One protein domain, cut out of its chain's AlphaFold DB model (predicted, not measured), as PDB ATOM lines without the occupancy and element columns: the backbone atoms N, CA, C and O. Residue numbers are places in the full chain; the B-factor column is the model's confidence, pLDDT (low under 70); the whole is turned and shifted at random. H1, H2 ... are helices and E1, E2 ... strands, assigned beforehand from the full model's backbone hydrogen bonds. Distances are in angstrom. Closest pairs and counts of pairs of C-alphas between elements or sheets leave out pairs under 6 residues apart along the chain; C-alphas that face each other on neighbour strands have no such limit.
ATOM      1  N   GLN A 125     166.070 184.919 119.305       76.06
ATOM      2  CA  GLN A 125     167.501 184.702 119.530       76.06
ATOM      3  C   GLN A 125     167.799 184.894 121.026       76.06
ATOM      4  O   GLN A 125     168.134 185.993 121.469       76.06
ATOM      5  N   LEU A 126     167.591 183.844 121.820       81.12
ATOM      6  CA  LEU A 126     167.824 183.852 123.254       81.12
ATOM      7  C   LEU A 126     169.336 183.875 123.473       81.12
ATOM      8  O   LEU A 126     170.044 182.935 123.114       81.12
ATOM      9  N   ASN A 127     169.830 184.970 124.041       89.88
ATOM     10  CA  ASN A 127     171.216 185.074 124.471       89.88
ATOM     11  C   ASN A 127     171.330 184.586 125.913       89.88
ATOM     12  O   ASN A 127     170.461 184.856 126.744       89.88
ATOM     13  N   CYS A 128     172.415 183.880 126.205       90.50
ATOM     14  CA  CYS A 128     172.723 183.415 127.543       90.50
ATOM     15  C   CYS A 128     172.915 184.585 128.499       90.50
ATOM     16  O   CYS A 128     173.745 185.458 128.269       90.50
ATOM     17  N   CYS A 129     172.202 184.527 129.619       88.56
ATOM     18  CA  CYS A 129     172.215 185.525 130.680       88.56
ATOM     19  C   CYS A 129     173.604 185.793 131.307       88.56
ATOM     20  O   CYS A 129     173.779 186.790 132.005       88.56
ATOM     21  N   ILE A 130     174.563 184.872 131.122       89.62
ATOM     22  CA  ILE A 130     175.920 184.951 131.684       89.62
ATOM     23  C   ILE A 130     176.948 185.366 130.631       89.62
ATOM     24  O   ILE A 130     177.778 186.227 130.906       89.62
ATOM     25  N   CYS A 131     176.946 184.731 129.454       90.62
ATOM     26  CA  CYS A 131     178.007 184.918 128.459       90.62
ATOM     27  C   CYS A 131     177.588 185.758 127.244       90.62
ATOM     28  O   CYS A 131     178.417 185.984 126.366       90.62
ATOM     29  N   ASP A 132     176.324 186.189 127.170       86.31
ATOM     30  CA  ASP A 132     175.723 186.948 126.062       86.31
ATOM     31  C   ASP A 132     175.830 186.281 124.678       86.31
ATOM     32  O   ASP A 132     175.495 186.883 123.654       86.31
ATOM     33  N   LEU A 133     176.272 185.021 124.621       89.50
ATOM     34  CA  LEU A 133     176.296 184.230 123.397       89.50
ATOM     35  C   LEU A 133     174.910 183.645 123.135       89.50
ATOM     36  O   LEU A 133     174.182 183.296 124.066       89.50
ATOM     37  N   GLN A 134     174.566 183.522 121.856       90.56
ATOM     38  CA  GLN A 134     173.328 182.885 121.424       90.56
ATOM     39  C   GLN A 134     173.265 181.452 121.969       90.56
ATOM     40  O   GLN A 134     174.258 180.727 121.917       90.56
ATOM     41  N   ILE A 135     172.112 181.059 122.511       87.69
ATOM     42  CA  ILE A 135     171.879 179.690 122.960       87.69
ATOM     43  C   ILE A 135     171.305 178.902 121.794       87.69
ATOM     44  O   ILE A 135     170.168 179.092 121.374       87.69
ATOM     45  N   ASP A 136     172.138 178.038 121.253       81.81
ATOM     46  CA  ASP A 136     171.874 177.195 120.102       81.81
ATOM     47  C   ASP A 136     171.380 175.799 120.510       81.81
ATOM     48  O   ASP A 136     170.603 175.201 119.766       81.81
ATOM     49  N   ARG A 137     171.769 175.296 121.695       79.31
ATOM     50  CA  ARG A 137     171.284 174.043 122.318       79.31
ATOM     51  C   ARG A 137     171.355 174.114 123.849       79.31
ATOM     52  O   ARG A 137     172.051 174.965 124.396       79.31
ATOM     53  N   ASP A 138     170.641 173.206 124.518       82.25
ATOM     54  CA  ASP A 138     170.700 172.986 125.974       82.25
ATOM     55  C   ASP A 138     170.393 174.241 126.815       82.25
ATOM     56  O   ASP A 138     171.165 174.647 127.692       82.25
ATOM     57  N   ILE A 139     169.241 174.862 126.528       88.38
ATOM     58  CA  ILE A 139     168.713 175.991 127.303       88.38
ATOM     59  C   ILE A 139     168.265 175.488 128.670       88.38
ATOM     60  O   ILE A 139     167.383 174.633 128.774       88.38
ATOM     61  N   VAL A 140     168.806 176.098 129.718       89.75
ATOM     62  CA  VAL A 140     168.309 175.929 131.078       89.75
ATOM     63  C   VAL A 140     167.982 177.301 131.647       89.75
ATOM     64  O   VAL A 140     168.756 178.249 131.514       89.75
ATOM     65  N   ASN A 141     166.815 177.421 132.271       91.75
ATOM     66  CA  ASN A 141     166.402 178.669 132.897       91.75
ATOM     67  C   ASN A 141     166.906 178.700 134.334       91.75
ATOM     68  O   ASN A 141     166.725 177.734 135.074       91.75
ATOM     69  N   CYS A 142     167.508 179.816 134.737       90.50
ATOM     70  CA  CYS A 142     167.869 180.007 136.132       90.50
ATOM     71  C   CYS A 142     166.606 180.056 137.000       90.50
ATOM     72  O   CYS A 142     165.724 180.869 136.748       90.50
ATOM     73  N   GLU A 143     166.534 179.263 138.063       88.94
ATOM     74  CA  GLU A 143     165.364 179.235 138.957       88.94
ATOM     75  C   GLU A 143     165.151 180.543 139.733       88.94
ATOM     76  O   GLU A 143     164.034 180.853 140.133       88.94
ATOM     77  N   VAL A 144     166.208 181.344 139.905       88.88
ATOM     78  CA  VAL A 144     166.153 182.616 140.640       88.88
ATOM     79  C   VAL A 144     165.728 183.775 139.740       88.88
ATOM     80  O   VAL A 144     164.809 184.515 140.078       88.88
ATOM     81  N   CYS A 145     166.397 183.970 138.599       88.75
ATOM     82  CA  CYS A 145     166.125 185.114 137.718       88.75
ATOM     83  C   CYS A 145     165.261 184.770 136.503       88.75
ATOM     84  O   CYS A 145     164.897 185.669 135.750       88.75
ATOM     85  N   THR A 146     164.922 183.495 136.294       90.00
ATOM     86  CA  THR A 146     164.136 182.959 135.163       90.00
ATOM     87  C   THR A 146     164.739 183.187 133.775       90.00
ATOM     88  O   THR A 146     164.141 182.799 132.772       90.00
ATOM     89  N   LEU A 147     165.935 183.780 133.701       91.19
ATOM     90  CA  LEU A 147     166.620 184.054 132.444       91.19
ATOM     91  C   LEU A 147     167.227 182.770 131.853       91.19
ATOM     92  O   LEU A 147     167.677 181.905 132.614       91.19
ATOM     93  N   PRO A 148     167.266 182.653 130.514       91.88
ATOM     94  CA  PRO A 148     167.845 181.506 129.830       91.88
ATOM     95  C   PRO A 148     169.375 181.582 129.863       91.88
ATOM     96  O   PRO A 148     169.974 182.630 129.609       91.88
ATOM     97  N   CYS A 149     170.027 180.466 130.171       92.31
ATOM     98  CA  CYS A 149     171.480 180.376 130.234       92.31
ATOM     99  C   CYS A 149     171.934 179.017 129.657       92.31
ATOM    100  O   CYS A 149     171.161 178.055 129.625       92.31
ATOM    101  N   HIS A 150     173.178 178.918 129.176       92.94
ATOM    102  CA  HIS A 150     173.737 177.622 128.767       92.94
ATOM    103  C   HIS A 150     173.859 176.694 129.978       92.94
ATOM    104  O   HIS A 150     174.199 177.152 131.069       92.94
ATOM    105  N   GLN A 151     173.700 175.383 129.777       89.94
ATOM    106  CA  GLN A 151     173.924 174.377 130.826       89.94
ATOM    107  C   GLN A 151     175.300 174.507 131.513       89.94
ATOM    108  O   GLN A 151     175.398 174.269 132.714       89.94
ATOM    109  N   LEU A 152     176.344 174.912 130.774       87.81
ATOM    110  CA  LEU A 152     177.700 175.164 131.296       87.81
ATOM    111  C   LEU A 152     177.826 176.469 132.099       87.81
ATOM    112  O   LEU A 152     178.787 176.647 132.841       87.81
ATOM    113  N   CYS A 153     176.878 177.392 131.941       89.25
ATOM    114  CA  CYS A 153     176.818 178.663 132.665       89.25
ATOM    115  C   CYS A 153     175.967 178.576 133.945       89.25
ATOM    116  O   CYS A 153     175.750 179.588 134.618       89.25
ATOM    117  N   ILE A 154     175.475 177.380 134.266       88.94
ATOM    118  CA  ILE A 154     174.740 177.073 135.487       88.94
ATOM    119  C   ILE A 154     175.637 176.264 136.406       88.94
ATOM    120  O   ILE A 154     176.290 175.311 135.981       88.94
ATOM    121  N   THR A 155     175.625 176.621 137.684       84.25
ATOM    122  CA  THR A 155     176.235 175.788 138.712       84.25
ATOM    123  C   THR A 155     175.134 174.929 139.311       84.25
ATOM    124  O   THR A 155     174.127 175.450 139.791       84.25
ATOM    125  N   ARG A 156     175.324 173.611 139.289       78.06
ATOM    126  CA  ARG A 156     174.481 172.695 140.058       78.06
ATOM    127  C   ARG A 156     175.004 172.656 141.484       78.06
ATOM    128  O   ARG A 156     176.202 172.433 141.692       78.06
ATOM    129  N   ASN A 157     174.134 172.911 142.453       69.19
ATOM    130  CA  ASN A 157     174.502 172.741 143.848       69.19
ATOM    131  C   ASN A 157     174.661 171.237 144.124       69.19
ATOM    132  O   ASN A 157     173.711 170.483 143.948       69.19
ATOM    133  N   LYS A 158     175.851 170.795 144.546       62.53
ATOM    134  CA  LYS A 158     176.143 169.368 144.790       62.53
ATOM    135  C   LYS A 158     175.299 168.757 145.913       62.53
ATOM    136  O   LYS A 158     175.240 167.540 146.021       62.53
ATOM    137  N   GLU A 159     174.705 169.589 146.764       67.12
ATOM    138  CA  GLU A 159     173.856 169.136 147.872       67.12
ATOM    139  C   GLU A 159     172.381 169.002 147.468       67.12
ATOM    140  O   GLU A 159     171.660 168.211 148.065       67.12
ATOM    141  N   ASN A 160     171.952 169.722 146.426       61.97
ATOM    142  CA  ASN A 160     170.601 169.694 145.871       61.97
ATOM    143  C   ASN A 160     170.714 169.559 144.345       61.97
ATOM    144  O   ASN A 160     170.670 170.567 143.629       61.97
ATOM    145  N   ASP A 161     170.868 168.314 143.882       63.16
ATOM    146  CA  ASP A 161     171.168 167.921 142.488       63.16
ATOM    147  C   ASP A 161     170.191 168.473 141.426       63.16
ATOM    148  O   ASP A 161     170.494 168.443 140.231       63.16
ATOM    149  N   ASP A 162     169.061 169.039 141.849       72.50
ATOM    150  CA  ASP A 162     167.991 169.501 140.966       72.50
ATOM    151  C   ASP A 162     167.942 171.021 140.749       72.50
ATOM    152  O   ASP A 162     167.160 171.479 139.919       72.50
ATOM    153  N   THR A 163     168.763 171.820 141.445       83.06
ATOM    154  CA  THR A 163     168.664 173.293 141.353       83.06
ATOM    155  C   THR A 163     169.560 173.887 140.267       83.06
ATOM    156  O   THR A 163     170.788 173.758 140.285       83.06
ATOM    157  N   ASN A 164     168.942 174.593 139.319       89.12
ATOM    158  CA  ASN A 164     169.625 175.281 138.226       89.12
ATOM    159  C   ASN A 164     169.753 176.783 138.517       89.12
ATOM    160  O   ASN A 164     168.876 177.581 138.176       89.12
ATOM    161  N   ILE A 165     170.862 177.200 139.132       89.12
ATOM    162  CA  ILE A 165     171.116 178.609 139.467       89.12
ATOM    163  C   ILE A 165     172.285 179.149 138.629       89.12
ATOM    164  O   ILE A 165     173.351 178.540 138.543       89.12
ATOM    165  N   CYS A 166     172.095 180.299 137.974       90.62
ATOM    166  CA  CYS A 166     173.163 180.929 137.204       90.62
ATOM    167  C   CYS A 166     174.195 181.585 138.131       90.62
ATOM    168  O   CYS A 166     173.869 182.037 139.231       90.62
ATOM    169  N   ILE A 167     175.438 181.682 137.662       84.69
ATOM    170  CA  ILE A 167     176.579 182.191 138.444       84.69
ATOM    171  C   ILE A 167     176.300 183.581 139.048       84.69
ATOM    172  O   ILE A 167     176.626 183.830 140.208       84.69
ATOM    173  N   ASN A 168     175.624 184.463 138.303       85.19
ATOM    174  CA  ASN A 168     175.259 185.800 138.784       85.19
ATOM    175  C   ASN A 168     174.282 185.758 139.970       85.19
ATOM    176  O   ASN A 168     174.368 186.582 140.879       85.19
ATOM    177  N   CYS A 169     173.347 184.809 139.974       85.75
ATOM    178  CA  CYS A 169     172.397 184.644 141.071       85.75
ATOM    179  C   CYS A 169     173.049 183.985 142.290       85.75
ATOM    180  O   CYS A 169     172.696 184.344 143.408       85.75
ATOM    181  N   ILE A 170     174.029 183.101 142.090       83.38
ATOM    182  CA  ILE A 170     174.773 182.452 143.182       83.38
ATOM    183  C   ILE A 170     175.557 183.482 143.988       83.38
ATOM    184  O   ILE A 170     175.345 183.588 145.192       83.38
ATOM    185  N   GLY A 171     176.353 184.330 143.326       73.31
ATOM    186  CA  GLY A 171     177.118 185.372 144.024       73.31
ATOM    187  C   GLY A 171     176.239 186.357 144.809       73.31
ATOM    188  O   GLY A 171     176.660 186.884 145.835       73.31
ATOM    189  N   ASN A 172     174.993 186.567 144.372       72.38
ATOM    190  CA  ASN A 172     174.016 187.395 145.083       72.38
ATOM    191  C   ASN A 172     173.302 186.649 146.226       72.38
ATOM    192  O   ASN A 172     172.856 187.287 147.182       72.38
ATOM    193  N   MET A 173     173.169 185.321 146.144       65.50
ATOM    194  CA  MET A 173     172.634 184.497 147.232       65.50
ATOM    195  C   MET A 173     173.652 184.323 148.359       65.50
ATOM    196  O   MET A 173     173.269 184.444 149.521       65.50
ATOM    197  N   ASP A 174     174.933 184.144 148.039       60.25
ATOM    198  CA  ASP A 174     175.997 184.035 149.045       60.25
ATOM    199  C   ASP A 174     176.098 185.333 149.866       60.25
ATOM    200  O   ASP A 174     176.040 185.305 151.093       60.25
ATOM    201  N   GLN A 175     176.054 186.497 149.202       56.72
ATOM    202  CA  GLN A 175     176.024 187.801 149.881       56.72
ATOM    203  C   GLN A 175     174.780 188.006 150.759       56.72
ATOM    204  O   GLN A 175     174.861 188.631 151.816       56.72
ATOM    205  N   ARG A 176     173.613 187.488 150.348       53.28
ATOM    206  CA  ARG A 176     172.393 187.538 151.171       53.28
ATOM    207  C   ARG A 176     172.474 186.620 152.385       53.28
ATOM    208  O   ARG A 176     171.948 186.980 153.434       53.28
ATOM    209  N   THR A 177     173.115 185.465 152.246       55.25
ATOM    210  CA  THR A 177     173.270 184.489 153.330       55.25
ATOM    211  C   THR A 177     174.254 185.001 154.383       55.25
ATOM    212  O   THR A 177     173.983 184.880 155.575       55.25
ATOM    213  N   ASP A 178     175.313 185.699 153.967       49.72
ATOM    214  CA  ASP A 178     176.242 186.379 154.880       49.72
ATOM    215  C   ASP A 178     175.584 187.551 155.623       49.72
ATOM    216  O   ASP A 178     175.790 187.727 156.826       49.72
ATOM    217  N   LEU A 179     174.722 188.319 154.947       50.19
ATOM    218  CA  LEU A 179     173.931 189.377 155.582       50.19
ATOM    219  C   LEU A 179     172.923 188.814 156.595       50.19
ATOM    220  O   LEU A 179     172.828 189.342 157.700       50.19
ATOM    221  N   LEU A 180     172.233 187.720 156.265       47.16
ATOM    222  CA  LEU A 180     171.271 187.066 157.160       47.16
ATOM    223  C   LEU A 180     171.944 186.405 158.373       47.16
ATOM    224  O   LEU A 180     171.401 186.477 159.473       47.16
ATOM    225  N   ASN A 181     173.145 185.847 158.207       46.75
ATOM    226  CA  ASN A 181     173.933 185.302 159.315       46.75
ATOM    227  C   ASN A 181     174.610 186.394 160.168       46.75
ATOM    228  O   ASN A 181     174.975 186.127 161.312       46.75
ATOM    229  N   SER A 182     174.746 187.623 159.654       47.53
ATOM    230  CA  SER A 182     175.244 188.778 160.420       47.53
ATOM    231  C   SER A 182     174.175 189.469 161.281       47.53
ATOM    232  O   SER A 182     174.513 190.230 162.185       47.53
TER     233      SER A 182
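Overview. This is residues 125 to 182 of the 356 residues of an uncharacterized protein of Mytilus coruscus (UniProt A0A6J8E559). A small loop-rich body holds two short hairpins, E1 with E2 and E3 with E4, and H1 runs out from it along the longest axis, its residues 174 to 182 sticking out. The printed part has 58 residues with four named strands, then one named helix; both sheets are antiparallel, the class is mixed, and under half of the residues are in named elements. It is only just compact, close to loose, with a radius of gyration of the C-alphas of 12.3 A, and spans 42 by 21 by 14 A.

Along the chain. After residues 125 to 138, without a named element, E1 is 139 to 141, from C-alpha (168.713, 175.991, 127.303). E2 is 148 to 150, E3 154 to 156, E4 164 to 166. H1, 167 to 182, is 23.0 A long, ending at C-alpha (175.244, 188.778, 160.420).

Arrangement. In hairpin E1 and E2, N 149 and O 140 are 2.9 A apart, within hydrogen-bond range. In hairpin E3 and E4, N 155 and O 165 are 3.1 A apart, also within range. The closest C-alphas of E2 and E4, Cys 149 and Cys 166, are 7.2 A apart; those of E3 and H1, Ile 154 and Ile 167, 6.2 A. H1 is apart from E1 and E2; 11 of its 12 O i to N i+4 pairs are within range.

Size, cuts and confidence. The C-alphas of Asp 136 and Ser 182, the farthest apart, are 42.1 A apart. The printed part has no cut and no long link; pLDDT is under 70 at residues 157 to 161 and 173 to 182.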